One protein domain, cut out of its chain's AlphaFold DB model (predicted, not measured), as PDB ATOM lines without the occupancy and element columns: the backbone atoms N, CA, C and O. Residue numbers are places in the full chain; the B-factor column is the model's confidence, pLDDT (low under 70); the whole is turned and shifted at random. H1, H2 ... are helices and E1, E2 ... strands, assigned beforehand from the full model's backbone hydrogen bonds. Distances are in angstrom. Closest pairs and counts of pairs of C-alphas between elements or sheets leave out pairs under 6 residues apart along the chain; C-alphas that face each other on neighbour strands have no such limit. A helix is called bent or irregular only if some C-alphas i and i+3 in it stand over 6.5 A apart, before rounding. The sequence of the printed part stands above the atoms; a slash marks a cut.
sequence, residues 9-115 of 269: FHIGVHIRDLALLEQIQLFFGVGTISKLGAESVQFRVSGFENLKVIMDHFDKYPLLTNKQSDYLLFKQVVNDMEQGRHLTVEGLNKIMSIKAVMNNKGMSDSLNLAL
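AT A GLANCE: This is residues 9 to 115 of the 269 residues of the protein "LAGLIDADG endonuclease" of Cochliobolus sativus (UniProt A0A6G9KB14). A small three-stranded sheet with H1 packed along one face makes one end, and H2, H3 and H4 fold back and forth in a row leading away from it, with short H5 beyond. The 107 printed residues hold five named helices and three named strands in the order E1 H1 E2 E3 H2 H3 H4 H5; the antiparallel sheet runs E1, E3, E2, and the class is mostly helix. The whole is only just compact, close to loose, with a radius of gyration of the C-alphas of 15.5 A and spans of 43 by 31 by 26 A.

HOW THE PARTS SIT: Edge strand E1, residues 9 to 14, is antiparallel to E3, residues 40 to 45; N 11 and O 43 are 2.9 A apart, within hydrogen-bond range. H1, residues 15 to 28, is on the sheet at a height of 8.5 A, along the strands, making two layers, helix on one face; its closest C-alphas to E3 are Ile 15 and Ser 40, 5.0 A. E2, residues 32 to 35, forms a hairpin with E3, N 34 and O 42 being 3.0 A apart. E1, H1 and E2 form a split strand-helix-strand unit, E3 between its strands, with a right-handed crossover. H2, residues 48 to 60, only grazes the sheet with residues 50 to 55. H3, residues 67 to 82, touches H2 with residues 75 to 82 alone, closest C-alphas Phe 48 and Glu 82, 6.7 A, in a helical hairpin at 37 degrees, only just steep. H4, residues 89 to 104, touches H3 in another, at a shallow tilt of 20 degrees, closest C-alphas Asp 70 and Met 102, 5.6 A. H5, residues 109 to 114, is apart from the other named elements. Every O i to N i+4 pair is within hydrogen-bond range in H3 and H5, against 8 of 10 in H1, 8 of 9 in H2 and 9 of 12 in H4.

IN THESE COORDINATES: E1 begins at C-alpha 9, (22.351, -45.529, 45.818), and H5 ends at C-alpha 114, (33.305, -59.770, 63.910). From first to last C-alpha H3 is 22.3 A and H4 24.3 A long. H1 and H4 are irregular: C-alphas 16 and 19 are 7.5 A apart, 100 and 103 8.7 A.

THE WHOLE: The C-alphas farthest apart, of Arg 16 and Glu 90, are 44.2 A apart. The printed part has no cut and no long link. Mean pLDDT of the printed part is 93.9; residues 104 to 105 are under 70.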
ATOM      1  N   PHE A   9      23.154 -45.154  46.979       98.19
ATOM      2  CA  PHE A   9      22.351 -45.529  45.818       98.19
ATOM      3  C   PHE A   9      23.244 -45.479  44.577       98.19
ATOM      4  O   PHE A   9      24.022 -44.536  44.415       98.19
ATOM      5  N   HIS A  10      23.173 -46.484  43.708       97.12
ATOM      6  CA  HIS A  10      23.894 -46.439  42.441       97.12
ATOM      7  C   HIS A  10      23.190 -47.236  41.345       97.12
ATOM      8  O   HIS A  10      22.497 -48.215  41.623       97.12
ATOM      9  N   ILE A  11      23.408 -46.813  40.102       97.50
ATOM     10  CA  ILE A  11      22.990 -47.504  38.883       97.50
ATOM     11  C   ILE A  11      24.243 -47.690  38.034       97.50
ATOM     12  O   ILE A  11      24.843 -46.708  37.602       97.50
ATOM     13  N   GLY A  12      24.648 -48.941  37.819       96.00
ATOM     14  CA  GLY A  12      25.749 -49.298  36.927       96.00
ATOM     15  C   GLY A  12      25.225 -49.769  35.575       96.00
ATOM     16  O   GLY A  12      24.371 -50.650  35.521       96.00
ATOM     17  N   VAL A  13      25.748 -49.213  34.484       94.00
ATOM     18  CA  VAL A  13      25.419 -49.632  33.111       94.00
ATOM     19  C   VAL A  13      26.676 -49.669  32.247       94.00
ATOM     20  O   VAL A  13      27.751 -49.214  32.642       94.00
ATOM     21  N   HIS A  14      26.561 -50.218  31.043       93.56
ATOM     22  CA  HIS A  14      27.635 -50.130  30.060       93.56
ATOM     23  C   HIS A  14      27.807 -48.687  29.575       93.56
ATOM     24  O   HIS A  14      26.831 -47.959  29.428       93.56
ATOM     25  N   ILE A  15      29.028 -48.300  29.197       94.94
ATOM     26  CA  ILE A  15      29.381 -46.954  28.706       94.94
ATOM     27  C   ILE A  15      28.516 -46.446  27.536       94.94
ATOM     28  O   ILE A  15      28.435 -45.248  27.296       94.94
ATOM     29  N   ARG A  16      27.816 -47.327  26.814       92.56
ATOM     30  CA  ARG A  16      26.958 -46.916  25.693       92.56
ATOM     31  C   ARG A  16      25.628 -46.323  26.147       92.56
ATOM     32  O   ARG A  16      25.015 -45.599  25.374       92.56
ATOM     33  N   ASP A  17      25.226 -46.598  27.382       94.31
ATOM     34  CA  ASP A  17      24.082 -45.977  28.047       94.31
ATOM     35  C   ASP A  17      24.522 -44.796  28.936       94.31
ATOM     36  O   ASP A  17      23.785 -44.381  29.825       94.31
ATOM     37  N   LEU A  18      25.710 -44.212  28.707       96.25
ATOM     38  CA  LEU A  18      26.159 -43.017  29.437       96.25
ATOM     39  C   LEU A  18      25.145 -41.870  29.329       96.25
ATOM     40  O   LEU A  18      24.772 -41.298  30.346       96.25
ATOM     41  N   ALA A  19      24.630 -41.609  28.126       96.31
ATOM     42  CA  ALA A  19      23.617 -40.578  27.909       96.31
ATOM     43  C   ALA A  19      22.326 -40.830  28.715       96.31
ATOM     44  O   ALA A  19      21.642 -39.886  29.104       96.31
ATOM     45  N   LEU A  20      21.991 -42.097  28.998       96.31
ATOM     46  CA  LEU A  20      20.871 -42.437  29.874       96.31
ATOM     47  C   LEU A  20      21.196 -42.092  31.335       96.31
ATOM     48  O   LEU A  20      20.348 -41.536  32.027       96.31
ATOM     49  N   LEU A  21      22.420 -42.361  31.804       97.50
ATOM     50  CA  LEU A  21      22.839 -41.932  33.144       97.50
ATOM     51  C   LEU A  21      22.869 -40.407  33.290       97.50
ATOM     52  O   LEU A  21      22.480 -39.909  34.340       97.50
ATOM     53  N   GLU A  22      23.294 -39.673  32.260       98.25
ATOM     54  CA  GLU A  22      23.280 -38.201  32.247       98.25
ATOM     55  C   GLU A  22      21.850 -37.658  32.367       98.25
ATOM     56  O   GLU A  22      21.602 -36.739  33.147       98.25
ATOM     57  N   GLN A  23      20.883 -38.279  31.682       98.06
ATOM     58  CA  GLN A  23      19.462 -37.949  31.841       98.06
ATOM     59  C   GLN A  23      18.952 -38.251  33.256       98.06
ATOM     60  O   GLN A  23      18.215 -37.445  33.820       98.06
ATOM     61  N   ILE A  24      19.356 -39.379  33.852       98.19
ATOM     62  CA  ILE A  24      18.992 -39.730  35.234       98.19
ATOM     63  C   ILE A  24      19.595 -38.728  36.229       98.19
ATOM     64  O   ILE A  24      18.901 -38.279  37.141       98.19
ATOM     65  N   GLN A  25      20.862 -38.350  36.052       98.50
ATOM     66  CA  GLN A  25      21.524 -37.351  36.892       98.50
ATOM     67  C   GLN A  25      20.821 -35.993  36.785       98.50
ATOM     68  O   GLN A  25      20.544 -35.373  37.810       98.50
ATOM     69  N   LEU A  26      20.487 -35.556  35.566       98.44
ATOM     70  CA  LEU A  26      19.741 -34.319  35.340       98.44
ATOM     71  C   LEU A  26      18.347 -34.370  35.983       98.44
ATOM     72  O   LEU A  26      17.929 -33.395  36.599       98.44
ATOM     73  N   PHE A  27      17.651 -35.505  35.875       98.31
ATOM     74  CA  PHE A  27      16.326 -35.710  36.466       98.31
ATOM     75  C   PHE A  27      16.340 -35.583  37.992       98.31
ATOM     76  O   PHE A  27      15.491 -34.900  38.558       98.31
ATOM     77  N   PHE A  28      17.295 -36.236  38.660       98.38
ATOM     78  CA  PHE A  28      17.399 -36.163  40.116       98.38
ATOM     79  C   PHE A  28      18.039 -34.858  40.603       98.38
ATOM     80  O   PHE A  28      17.859 -34.496  41.762       98.38
ATOM     81  N   GLY A  29      18.812 -34.165  39.762       98.44
ATOM     82  CA  GLY A  29      19.551 -32.955  40.139       98.44
ATOM     83  C   GLY A  29      20.671 -33.193  41.163       98.44
ATOM     84  O   GLY A  29      21.289 -32.240  41.631       98.44
ATOM     85  N   VAL A  30      20.946 -34.452  41.516       98.44
ATOM     86  CA  VAL A  30      21.958 -34.871  42.493       98.44
ATOM     87  C   VAL A  30      22.750 -36.065  41.973       98.44
ATOM     88  O   VAL A  30      22.345 -36.735  41.026       98.44
ATOM     89  N   GLY A  31      23.859 -36.378  42.642       98.06
ATOM     90  CA  GLY A  31      24.699 -37.529  42.324       98.06
ATOM     91  C   GLY A  31      25.791 -37.234  41.305       98.06
ATOM     92  O   GLY A  31      25.877 -36.153  40.725       98.06
ATOM     93  N   THR A  32      26.656 -38.221  41.108       98.44
ATOM     94  CA  THR A  32      27.840 -38.115  40.248       98.44
ATOM     95  C   THR A  32      27.923 -39.301  39.304       98.44
ATOM     96  O   THR A  32      27.652 -40.430  39.722       98.44
ATOM     97  N   ILE A  33      28.365 -39.060  38.071       98.62
ATOM     98  CA  ILE A  33      28.691 -40.119  37.115       98.62
ATOM     99  C   ILE A  33      30.198 -40.362  37.131       98.62
ATOM    100  O   ILE A  33      30.990 -39.425  37.058       98.62
ATOM    101  N   SER A  34      30.604 -41.624  37.237       98.00
ATOM    102  CA  SER A  34      32.015 -42.006  37.209       98.00
ATOM    103  C   SER A  34      32.222 -43.341  36.499       98.00
ATOM    104  O   SER A  34      31.289 -44.126  36.310       98.00
ATOM    105  N   LYS A  35      33.475 -43.645  36.150       97.38
ATOM    106  CA  LYS A  35      33.853 -44.978  35.667       97.38
ATOM    107  C   LYS A  35      33.582 -46.024  36.759       97.38
ATOM    108  O   LYS A  35      33.848 -45.775  37.938       97.38
ATOM    109  N   LEU A  36      33.029 -47.170  36.365       94.69
ATOM    110  CA  LEU A  36      32.829 -48.345  37.224       94.69
ATOM    111  C   LEU A  36      33.791 -49.478  36.836       94.69
ATOM    112  O   LEU A  36      34.299 -50.179  37.704       94.69
ATOM    113  N   GLY A  37      34.081 -49.622  35.543       93.25
ATOM    114  CA  GLY A  37      34.969 -50.641  34.987       93.25
ATOM    115  C   GLY A  37      35.449 -50.253  33.589       93.25
ATOM    116  O   GLY A  37      35.258 -49.115  33.164       93.25
ATOM    117  N   ALA A  38      36.093 -51.174  32.866       93.88
ATOM    118  CA  ALA A  38      36.640 -50.890  31.533       93.88
ATOM    119  C   ALA A  38      35.570 -50.367  30.554       93.88
ATOM    120  O   ALA A  38      35.784 -49.339  29.918       93.88
ATOM    121  N   GLU A  39      34.407 -51.023  30.519       94.31
ATOM    122  CA  GLU A  39      33.279 -50.684  29.641       94.31
ATOM    123  C   GLU A  39      32.007 -50.310  30.413       94.31
ATOM    124  O   GLU A  39      30.910 -50.299  29.854       94.31
ATOM    125  N   SER A  40      32.124 -50.005  31.707       94.56
ATOM    126  CA  SER A  40      30.985 -49.667  32.560       94.56
ATOM    127  C   SER A  40      31.164 -48.337  33.278       94.56
ATOM    128  O   SER A  40      32.259 -47.951  33.700       94.56
ATOM    129  N   VAL A  41      30.044 -47.644  33.432       97.31
ATOM    130  CA  VAL A  41      29.893 -46.377  34.145       97.31
ATOM    131  C   VAL A  41      28.816 -46.528  35.202       97.31
ATOM    132  O   VAL A  41      27.959 -47.408  35.110       97.31
ATOM    133  N   GLN A  42      28.869 -45.680  36.219       98.25
ATOM    134  CA  GLN A  42      27.862 -45.653  37.267       98.25
ATOM    135  C   GLN A  42      27.387 -44.237  37.546       98.25
ATOM    136  O   GLN A  42      28.195 -43.313  37.599       98.25
ATOM    137  N   PHE A  43      26.089 -44.106  37.792       98.62
ATOM    138  CA  PHE A  43      25.501 -42.983  38.504       98.62
ATOM    139  C   PHE A  43      25.472 -43.351  39.985       98.62
ATOM    140  O   PHE A  43      24.964 -44.416  40.336       98.62
ATOM    141  N   ARG A  44      26.039 -42.512  40.851       98.50
ATOM    142  CA  ARG A  44      26.192 -42.798  42.280       98.50
ATOM    143  C   ARG A  44      25.736 -41.615  43.124       98.50
ATOM    144  O   ARG A  44      26.133 -40.480  42.873       98.50
ATOM    145  N   VAL A  45      24.959 -41.902  44.165       98.62
ATOM    146  CA  VAL A  45      24.442 -40.930  45.131       98.62
ATOM    147  C   VAL A  45      24.801 -41.372  46.547       98.62
ATOM    148  O   VAL A  45      24.632 -42.533  46.928       98.62
ATOM    149  N   SER A  46      25.319 -40.433  47.331       96.50
ATOM    150  CA  SER A  46      25.662 -40.609  48.741       96.50
ATOM    151  C   SER A  46      25.536 -39.278  49.484       96.50
ATOM    152  O   SER A  46      25.570 -38.222  48.850       96.50
ATOM    153  N   GLY A  47      25.464 -39.338  50.815       95.88
ATOM    154  CA  GLY A  47      25.207 -38.176  51.673       95.88
ATOM    155  C   GLY A  47      23.710 -37.980  51.918       95.88
ATOM    156  O   GLY A  47      22.908 -38.262  51.032       95.88
ATOM    157  N   PHE A  48      23.339 -37.542  53.124       95.00
ATOM    158  CA  PHE A  48      21.944 -37.533  53.584       95.00
ATOM    159  C   PHE A  48      21.030 -36.675  52.709       95.00
ATOM    160  O   PHE A  48      20.066 -37.208  52.169       95.00
ATOM    161  N   GLU A  49      21.397 -35.415  52.460       96.12
ATOM    162  CA  GLU A  49      20.603 -34.497  51.625       96.12
ATOM    163  C   GLU A  49      20.342 -35.057  50.219       96.12
ATOM    164  O   GLU A  49      19.214 -35.071  49.735       96.12
ATOM    165  N   ASN A  50      21.371 -35.616  49.576       98.12
ATOM    166  CA  ASN A  50      21.224 -36.183  48.235       98.12
ATOM    167  C   ASN A  50      20.412 -37.487  48.243       98.12
ATOM    168  O   ASN A  50      19.651 -37.754  47.317       98.12
ATOM    169  N   LEU A  51      20.580 -38.328  49.269       98.50
ATOM    170  CA  LEU A  51      19.812 -39.566  49.407       98.50
ATOM    171  C   LEU A  51      18.345 -39.295  49.733       98.50
ATOM    172  O   LEU A  51      17.495 -40.072  49.306       98.50
ATOM    173  N   LYS A  52      18.033 -38.188  50.411       98.12
ATOM    174  CA  LYS A  52      16.660 -37.744  50.644       98.12
ATOM    175  C   LYS A  52      15.916 -37.499  49.335       98.12
ATOM    176  O   LYS A  52      14.831 -38.036  49.171       98.12
ATOM    177  N   VAL A  53      16.550 -36.849  48.354       98.56
ATOM    178  CA  VAL A  53      15.976 -36.677  47.002       98.56
ATOM    179  C   VAL A  53      15.627 -38.024  46.352       98.56
ATOM    180  O   VAL A  53      14.573 -38.172  45.732       98.56
ATOM    181  N   ILE A  54      16.486 -39.035  46.522       98.62
ATOM    182  CA  ILE A  54      16.237 -40.393  46.014       98.62
ATOM    183  C   ILE A  54      15.068 -41.059  46.753       98.62
ATOM    184  O   ILE A  54      14.217 -41.681  46.115       98.62
ATOM    185  N   MET A  55      15.011 -40.934  48.080       98.50
ATOM    186  CA  MET A  55      13.939 -41.518  48.891       98.50
ATOM    187  C   MET A  55      12.587 -40.854  48.615       98.50
ATOM    188  O   MET A  55      11.609 -41.553  48.370       98.50
ATOM    189  N   ASP A  56      12.532 -39.525  48.532       98.56
ATOM    190  CA  ASP A  56      11.303 -38.786  48.224       98.56
ATOM    191  C   ASP A  56      10.706 -39.230  46.875       98.56
ATOM    192  O   ASP A  56       9.489 -39.374  46.726       98.56
ATOM    193  N   HIS A  57      11.564 -39.522  45.889       98.50
ATOM    194  CA  HIS A  57      11.128 -40.082  44.614       98.50
ATOM    195  C   HIS A  57      10.529 -41.486  44.765       98.50
ATOM    196  O   HIS A  57       9.415 -41.714  44.296       98.50
ATOM    197  N   PHE A  58      11.239 -42.427  45.394       97.56
ATOM    198  CA  PHE A  58      10.783 -43.821  45.498       97.56
ATOM    199  C   PHE A  58       9.652 -44.026  46.516       97.56
ATOM    200  O   PHE A  58       8.923 -45.013  46.428       97.56
ATOM    201  N   ASP A  59       9.437 -43.084  47.430       97.00
ATOM    202  CA  ASP A  59       8.227 -43.024  48.252       97.00
ATOM    203  C   ASP A  59       6.996 -42.669  47.415       97.00
ATOM    204  O   ASP A  59       5.930 -43.265  47.575       97.00
ATOM    205  N   LYS A  60       7.147 -41.714  46.489       96.69
ATOM    206  CA  LYS A  60       6.077 -41.297  45.575       96.69
ATOM    207  C   LYS A  60       5.858 -42.293  44.434       96.69
ATOM    208  O   LYS A  60       4.721 -42.492  44.001       96.69
ATOM    209  N   TYR A  61       6.929 -42.920  43.957       95.94
ATOM    210  CA  TYR A  61       6.934 -43.883  42.857       95.94
ATOM    211  C   TYR A  61       7.622 -45.193  43.286       95.94
ATOM    212  O   TYR A  61       8.775 -45.433  42.917       95.94
ATOM    213  N   PRO A  62       6.931 -46.054  44.060       95.44
ATOM    214  CA  PRO A  62       7.508 -47.293  44.574       95.44
ATOM    215  C   PRO A  62       7.985 -48.254  43.483       95.44
ATOM    216  O   PRO A  62       7.414 -48.339  42.391       95.44
ATOM    217  N   LEU A  63       9.014 -49.033  43.810       95.81
ATOM    218  CA  LEU A  63       9.461 -50.155  42.992       95.81
ATOM    219  C   LEU A  63       8.437 -51.299  43.080       95.81
ATOM    220  O   LEU A  63       7.802 -51.499  44.112       95.81
ATOM    221  N   LEU A  64       8.301 -52.078  42.002       95.19
ATOM    222  CA  LEU A  64       7.311 -53.169  41.918       95.19
ATOM    223  C   LEU A  64       7.925 -54.573  42.053       95.19
ATOM    224  O   LEU A  64       7.211 -55.564  42.192       95.19
ATOM    225  N   THR A  65       9.255 -54.670  42.005       94.38
ATOM    226  CA  THR A  65       9.989 -55.923  42.228       94.38
ATOM    227  C   THR A  65      10.367 -56.061  43.701       94.38
ATOM    228  O   THR A  65      10.231 -55.128  44.494       94.38
ATOM    229  N   ASN A  66      10.958 -57.193  44.079       92.69
ATOM    230  CA  ASN A  66      11.517 -57.410  45.415       92.69
ATOM    231  C   ASN A  66      12.628 -56.410  45.790       92.69
ATOM    232  O   ASN A  66      13.023 -56.351  46.957       92.69
ATOM    233  N   LYS A  67      13.115 -55.601  44.836       94.50
ATOM    234  CA  LYS A  67      13.994 -54.455  45.113       94.50
ATOM    235  C   LYS A  67      13.296 -53.394  45.980       94.50
ATOM    236  O   LYS A  67      13.985 -52.654  46.672       94.50
ATOM    237  N   GLN A  68      11.960 -53.362  46.026       95.94
ATOM    238  CA  GLN A  68      11.223 -52.502  46.955       95.94
ATOM    239  C   GLN A  68      11.535 -52.832  48.418       95.94
ATOM    240  O   GLN A  68      11.716 -51.917  49.215       95.94
ATOM    241  N   SER A  69      11.678 -54.111  48.781       95.12
ATOM    242  CA  SER A  69      12.096 -54.476  50.139       95.12
ATOM    243  C   SER A  69      13.503 -53.953  50.438       95.12
ATOM    244  O   SER A  69      13.728 -53.404  51.510       95.12
ATOM    245  N   ASP A  70      14.440 -54.061  49.485       95.88
ATOM    246  CA  ASP A  70      15.790 -53.499  49.646       95.88
ATOM    247  C   ASP A  70      15.741 -51.973  49.807       95.88
ATOM    248  O   ASP A  70      16.470 -51.427  50.629       95.88
ATOM    249  N   TYR A  71      14.858 -51.286  49.077       97.25
ATOM    250  CA  TYR A  71      14.646 -49.846  49.214       97.25
ATOM    251  C   TYR A  71      14.103 -49.458  50.598       97.25
ATOM    252  O   TYR A  71      14.638 -48.545  51.224       97.25
ATOM    253  N   LEU A  72      13.091 -50.161  51.114       97.31
ATOM    254  CA  LEU A  72      12.530 -49.875  52.442       97.31
ATOM    255  C   LEU A  72      13.576 -50.060  53.550       97.31
ATOM    256  O   LEU A  72      13.697 -49.224  54.446       97.31
ATOM    257  N   LEU A  73      14.375 -51.121  53.445       97.25
ATOM    258  CA  LEU A  73      15.492 -51.385  54.347       97.25
ATOM    259  C   LEU A  73      16.599 -50.332  54.226       97.25
ATOM    260  O   LEU A  73      17.107 -49.839  55.232       97.25
ATOM    261  N   PHE A  74      16.938 -49.940  52.998       97.62
ATOM    262  CA  PHE A  74      17.882 -48.860  52.726       97.62
ATOM    263  C   PHE A  74      17.429 -47.543  53.363       97.62
ATOM    264  O   PHE A  74      18.208 -46.908  54.071       97.62
ATOM    265  N   LYS A  75      16.162 -47.166  53.169       98.06
ATOM    266  CA  LYS A  75      15.554 -45.970  53.759       98.06
ATOM    267  C   LYS A  75      15.630 -45.993  55.283       98.06
ATOM    268  O   LYS A  75      16.015 -45.000  55.896       98.06
ATOM    269  N   GLN A  76      15.326 -47.135  55.900       97.62
ATOM    270  CA  GLN A  76      15.448 -47.301  57.347       97.62
ATOM    271  C   GLN A  76      16.886 -47.058  57.832       97.62
ATOM    272  O   GLN A  76      17.080 -46.329  58.804       97.62
ATOM    273  N   VAL A  77      17.887 -47.610  57.139       97.50
ATOM    274  CA  VAL A  77      19.305 -47.385  57.471       97.50
ATOM    275  C   VAL A  77      19.685 -45.913  57.313       97.50
ATOM    276  O   VAL A  77      20.351 -45.374  58.191       97.50
ATOM    277  N   VAL A  78      19.258 -45.242  56.238       98.06
ATOM    278  CA  VAL A  78      19.545 -43.811  56.029       98.06
ATOM    279  C   VAL A  78      18.957 -42.959  57.158       98.06
ATOM    280  O   VAL A  78      19.677 -42.130  57.711       98.06
ATOM    281  N   ASN A  79      17.714 -43.220  57.568       97.56
ATOM    282  CA  ASN A  79      17.068 -42.509  58.678       97.56
ATOM    283  C   ASN A  79      17.757 -42.787  60.028       97.56
ATOM    284  O   ASN A  79      17.938 -41.880  60.841       97.56
ATOM    285  N   ASP A  80      18.169 -44.035  60.283       96.81
ATOM    286  CA  ASP A  80      18.953 -44.390  61.474       96.81
ATOM    287  C   ASP A  80      20.319 -43.680  61.472       96.81
ATOM    288  O   ASP A  80      20.812 -43.247  62.519       96.81
ATOM    289  N   MET A  81      20.933 -43.528  60.297       96.44
ATOM    290  CA  MET A  81      22.191 -42.810  60.153       96.44
ATOM    291  C   MET A  81      22.036 -41.300  60.383       96.44
ATOM    292  O   MET A  81      22.848 -40.729  61.109       96.44
ATOM    293  N   GLU A  82      20.997 -40.678  59.822       95.94
ATOM    294  CA  GLU A  82      20.688 -39.247  59.973       95.94
ATOM    295  C   GLU A  82      20.466 -38.860  61.443       95.94
ATOM    296  O   GLU A  82      20.951 -37.831  61.903       95.94
ATOM    297  N   GLN A  83      19.828 -39.739  62.219       96.25
ATOM    298  CA  GLN A  83      19.592 -39.545  63.655       96.25
ATOM    299  C   GLN A  83      20.804 -39.908  64.533       96.25
ATOM    300  O   GLN A  83      20.690 -39.968  65.755       96.25
ATOM    301  N   GLY A  84      21.957 -40.223  63.936       95.88
ATOM    302  CA  GLY A  84      23.168 -40.592  64.669       95.88
ATOM    303  C   GLY A  84      23.127 -41.972  65.338       95.88
ATOM    304  O   GLY A  84      24.108 -42.353  65.975       95.88
ATOM    305  N   ARG A  85      22.063 -42.776  65.165       95.88
ATOM    306  CA  ARG A  85      21.933 -44.102  65.810       95.88
ATOM    307  C   ARG A  85      23.041 -45.070  65.410       95.88
ATOM    308  O   ARG A  85      23.472 -45.879  66.217       95.88
ATOM    309  N   HIS A  86      23.559 -44.955  64.190       95.06
ATOM    310  CA  HIS A  86      24.700 -45.742  63.715       95.06
ATOM    311  C   HIS A  86      25.996 -45.559  64.537       95.06
ATOM    312  O   HIS A  86      26.943 -46.320  64.343       95.06
ATOM    313  N   LEU A  87      26.051 -44.555  65.424       94.50
ATOM    314  CA  LEU A  87      27.162 -44.285  66.338       94.50
ATOM    315  C   LEU A  87      27.013 -44.982  67.703       94.50
ATOM    316  O   LEU A  87      27.902 -44.854  68.543       94.50
ATOM    317  N   THR A  88      25.919 -45.715  67.943       93.81
ATOM    318  CA  THR A  88      25.718 -46.537  69.149       93.81
ATOM    319  C   THR A  88      25.840 -48.021  68.818       93.81
ATOM    320  O   THR A  88      25.590 -48.436  67.687       93.81
ATOM    321  N   VAL A  89      26.260 -48.839  69.787       90.62
ATOM    322  CA  VAL A  89      26.404 -50.295  69.583       90.62
ATOM    323  C   VAL A  89      25.067 -50.913  69.174       90.62
ATOM    324  O   VAL A  89      25.005 -51.668  68.211       90.62
ATOM    325  N   GLU A  90      23.986 -50.519  69.846       92.06
ATOM    326  CA  GLU A  90      22.627 -50.960  69.531       92.06
ATOM    327  C   GLU A  90      22.212 -50.586  68.098       92.06
ATOM    328  O   GLU A  90      21.755 -51.438  67.333       92.06
ATOM    329  N   GLY A  91      22.411 -49.327  67.696       94.06
ATOM    330  CA  GLY A  91      22.032 -48.874  66.360       94.06
ATOM    331  C   GLY A  91      22.903 -49.479  65.261       94.06
ATOM    332  O   GLY A  91      22.391 -49.803  64.188       94.06
ATOM    333  N   LEU A  92      24.193 -49.710  65.527       92.38
ATOM    334  CA  LEU A  92      25.060 -50.462  64.624       92.38
ATOM    335  C   LEU A  92      24.561 -51.905  64.465       92.38
ATOM    336  O   LEU A  92      24.382 -52.342  63.331       92.38
ATOM    337  N   ASN A  93      24.256 -52.611  65.557       91.75
ATOM    338  CA  ASN A  93      23.735 -53.984  65.508       91.75
ATOM    339  C   ASN A  93      22.431 -54.073  64.700       91.75
ATOM    340  O   ASN A  93      22.278 -54.962  63.862       91.75
ATOM    341  N   LYS A  94      21.531 -53.096  64.863       93.81
ATOM    342  CA  LYS A  94      20.301 -52.985  64.064       93.81
ATOM    343  C   LYS A  94      20.569 -52.757  62.569       93.81
ATOM    344  O   LYS A  94      19.894 -53.323  61.713       93.81
ATOM    345  N   ILE A  95      21.556 -51.936  62.216       94.44
ATOM    346  CA  ILE A  95      21.948 -51.749  60.807       94.44
ATOM    347  C   ILE A  95      22.548 -53.041  60.240       94.44
ATOM    348  O   ILE A  95      22.320 -53.368  59.074       94.44
ATOM    349  N   MET A  96      23.283 -53.794  61.056       91.94
ATOM    350  CA  MET A  96      23.877 -55.065  60.648       91.94
ATOM    351  C   MET A  96      22.818 -56.148  60.411       91.94
ATOM    352  O   MET A  96      22.892 -56.837  59.391       91.94
ATOM    353  N   SER A  97      21.780 -56.232  61.250       93.25
ATOM    354  CA  SER A  97      20.655 -57.153  61.031       93.25
ATOM    355  C   SER A  97      19.861 -56.828  59.762       93.25
ATOM    356  O   SER A  97      19.458 -57.739  59.036       93.25
ATOM    357  N   ILE A  98      19.715 -55.542  59.418       94.56
ATOM    358  CA  ILE A  98      19.191 -55.104  58.113       94.56
ATOM    359  C   ILE A  98      20.129 -55.536  56.974       94.56
ATOM    360  O   ILE A  98      19.700 -56.142  55.986       94.56
ATOM    361  N   LYS A  99      21.429 -55.247  57.098       91.50
ATOM    362  CA  LYS A  99      22.434 -55.543  56.068       91.50
ATOM    363  C   LYS A  99      22.541 -57.040  55.758       91.50
ATOM    364  O   LYS A  99      22.885 -57.378  54.619       91.50
ATOM    365  N   ALA A 100      22.244 -57.906  56.728       90.50
ATOM    366  CA  ALA A 100      22.234 -59.357  56.571       90.50
ATOM    367  C   ALA A 100      21.189 -59.851  55.553       90.50
ATOM    368  O   ALA A 100      21.444 -60.831  54.858       90.50
ATOM    369  N   VAL A 101      20.063 -59.145  55.392       91.12
ATOM    370  CA  VAL A 101      18.987 -59.535  54.456       91.12
ATOM    371  C   VAL A 101      18.915 -58.686  53.181       91.12
ATOM    372  O   VAL A 101      18.181 -59.026  52.249       91.12
ATOM    373  N   MET A 102      19.667 -57.585  53.107       89.69
ATOM    374  CA  MET A 102      19.707 -56.712  51.926       89.69
ATOM    375  C   MET A 102      20.490 -57.321  50.754       89.69
ATOM    376  O   MET A 102      21.550 -57.932  50.923       89.69
ATOM    377  N   ASN A 103      20.016 -57.056  49.533       82.25
ATOM    378  CA  ASN A 103      20.654 -57.390  48.252       82.25
ATOM    379  C   ASN A 103      20.955 -58.885  48.032       82.25
ATOM    380  O   ASN A 103      21.742 -59.214  47.147       82.25
ATOM    381  N   ASN A 104      20.350 -59.788  48.814       69.31
ATOM    382  CA  ASN A 104      20.501 -61.246  48.706       69.31
ATOM    383  C   ASN A 104      21.959 -61.763  48.736       69.31
ATOM    384  O   ASN A 104      22.222 -62.873  48.283       69.31
ATOM    385  N   LYS A 105      22.913 -60.970  49.244       68.94
ATOM    386  CA  LYS A 105      24.345 -61.328  49.310       68.94
ATOM    387  C   LYS A 105      24.837 -61.654  50.722       68.94
ATOM    388  O   LYS A 105      25.998 -62.005  50.876       68.94
ATOM    389  N   GLY A 106      23.982 -61.517  51.737       71.25
ATOM    390  CA  GLY A 106      24.376 -61.705  53.132       71.25
ATOM    391  C   GLY A 106      25.426 -60.694  53.609       71.25
ATOM    392  O   GLY A 106      25.677 -59.651  52.982       71.25
ATOM    393  N   MET A 107      26.026 -60.990  54.759       78.19
ATOM    394  CA  MET A 107      27.217 -60.308  55.270       78.19
ATOM    395  C   MET A 107      28.485 -60.997  54.750       78.19
ATOM    396  O   MET A 107      28.453 -62.173  54.402       78.19
ATOM    397  N   SER A 108      29.600 -60.264  54.675       81.50
ATOM    398  CA  SER A 108      30.898 -60.867  54.352       81.50
ATOM    399  C   SER A 108      31.396 -61.735  55.505       81.50
ATOM    400  O   SER A 108      31.079 -61.453  56.660       81.50
ATOM    401  N   ASP A 109      32.254 -62.713  55.217       81.69
ATOM    402  CA  ASP A 109      32.846 -63.595  56.238       81.69
ATOM    403  C   ASP A 109      33.527 -62.805  57.361       81.69
ATOM    404  O   ASP A 109      33.347 -63.094  58.538       81.69
ATOM    405  N   SER A 110      34.228 -61.726  57.006       82.12
ATOM    406  CA  SER A 110      34.849 -60.814  57.969       82.12
ATOM    407  C   SER A 110      33.850 -60.134  58.912       82.12
ATOM    408  O   SER A 110      34.168 -59.917  60.076       82.12
ATOM    409  N   LEU A 111      32.651 -59.799  58.426       80.88
ATOM    410  CA  LEU A 111      31.599 -59.189  59.242       80.88
ATOM    411  C   LEU A 111      30.890 -60.240  60.097       80.88
ATOM    412  O   LEU A 111      30.613 -59.961  61.257       80.88
ATOM    413  N   ASN A 112      30.668 -61.443  59.557       80.25
ATOM    414  CA  ASN A 112      30.116 -62.568  60.318       80.25
ATOM    415  C   ASN A 112      31.026 -62.951  61.494       80.25
ATOM    416  O   ASN A 112      30.541 -63.171  62.596       80.25
ATOM    417  N   LEU A 113      32.347 -62.978  61.286       81.44
ATOM    418  CA  LEU A 113      33.317 -63.264  62.350       81.44
ATOM    419  C   LEU A 113      33.374 -62.161  63.411       81.44
ATOM    420  O   LEU A 113      33.557 -62.445  64.590       81.44
ATOM    421  N   ALA A 114      33.242 -60.902  62.995       81.00
ATOM    422  CA  ALA A 114      33.305 -59.770  63.910       81.00
ATOM    423  C   ALA A 114      32.025 -59.568  64.734       81.00
ATOM    424  O   ALA A 114      32.080 -58.927  65.782       81.00
ATOM    425  N   LEU A 115      30.883 -60.048  64.236       78.81
ATOM    426  CA  LEU A 115      29.557 -59.842  64.817       78.81
ATOM    427  C   LEU A 115      28.725 -61.139  64.709       78.81
ATOM    428  O   LEU A 115      27.765 -61.182  63.934       78.81
TER     429      LEU A 115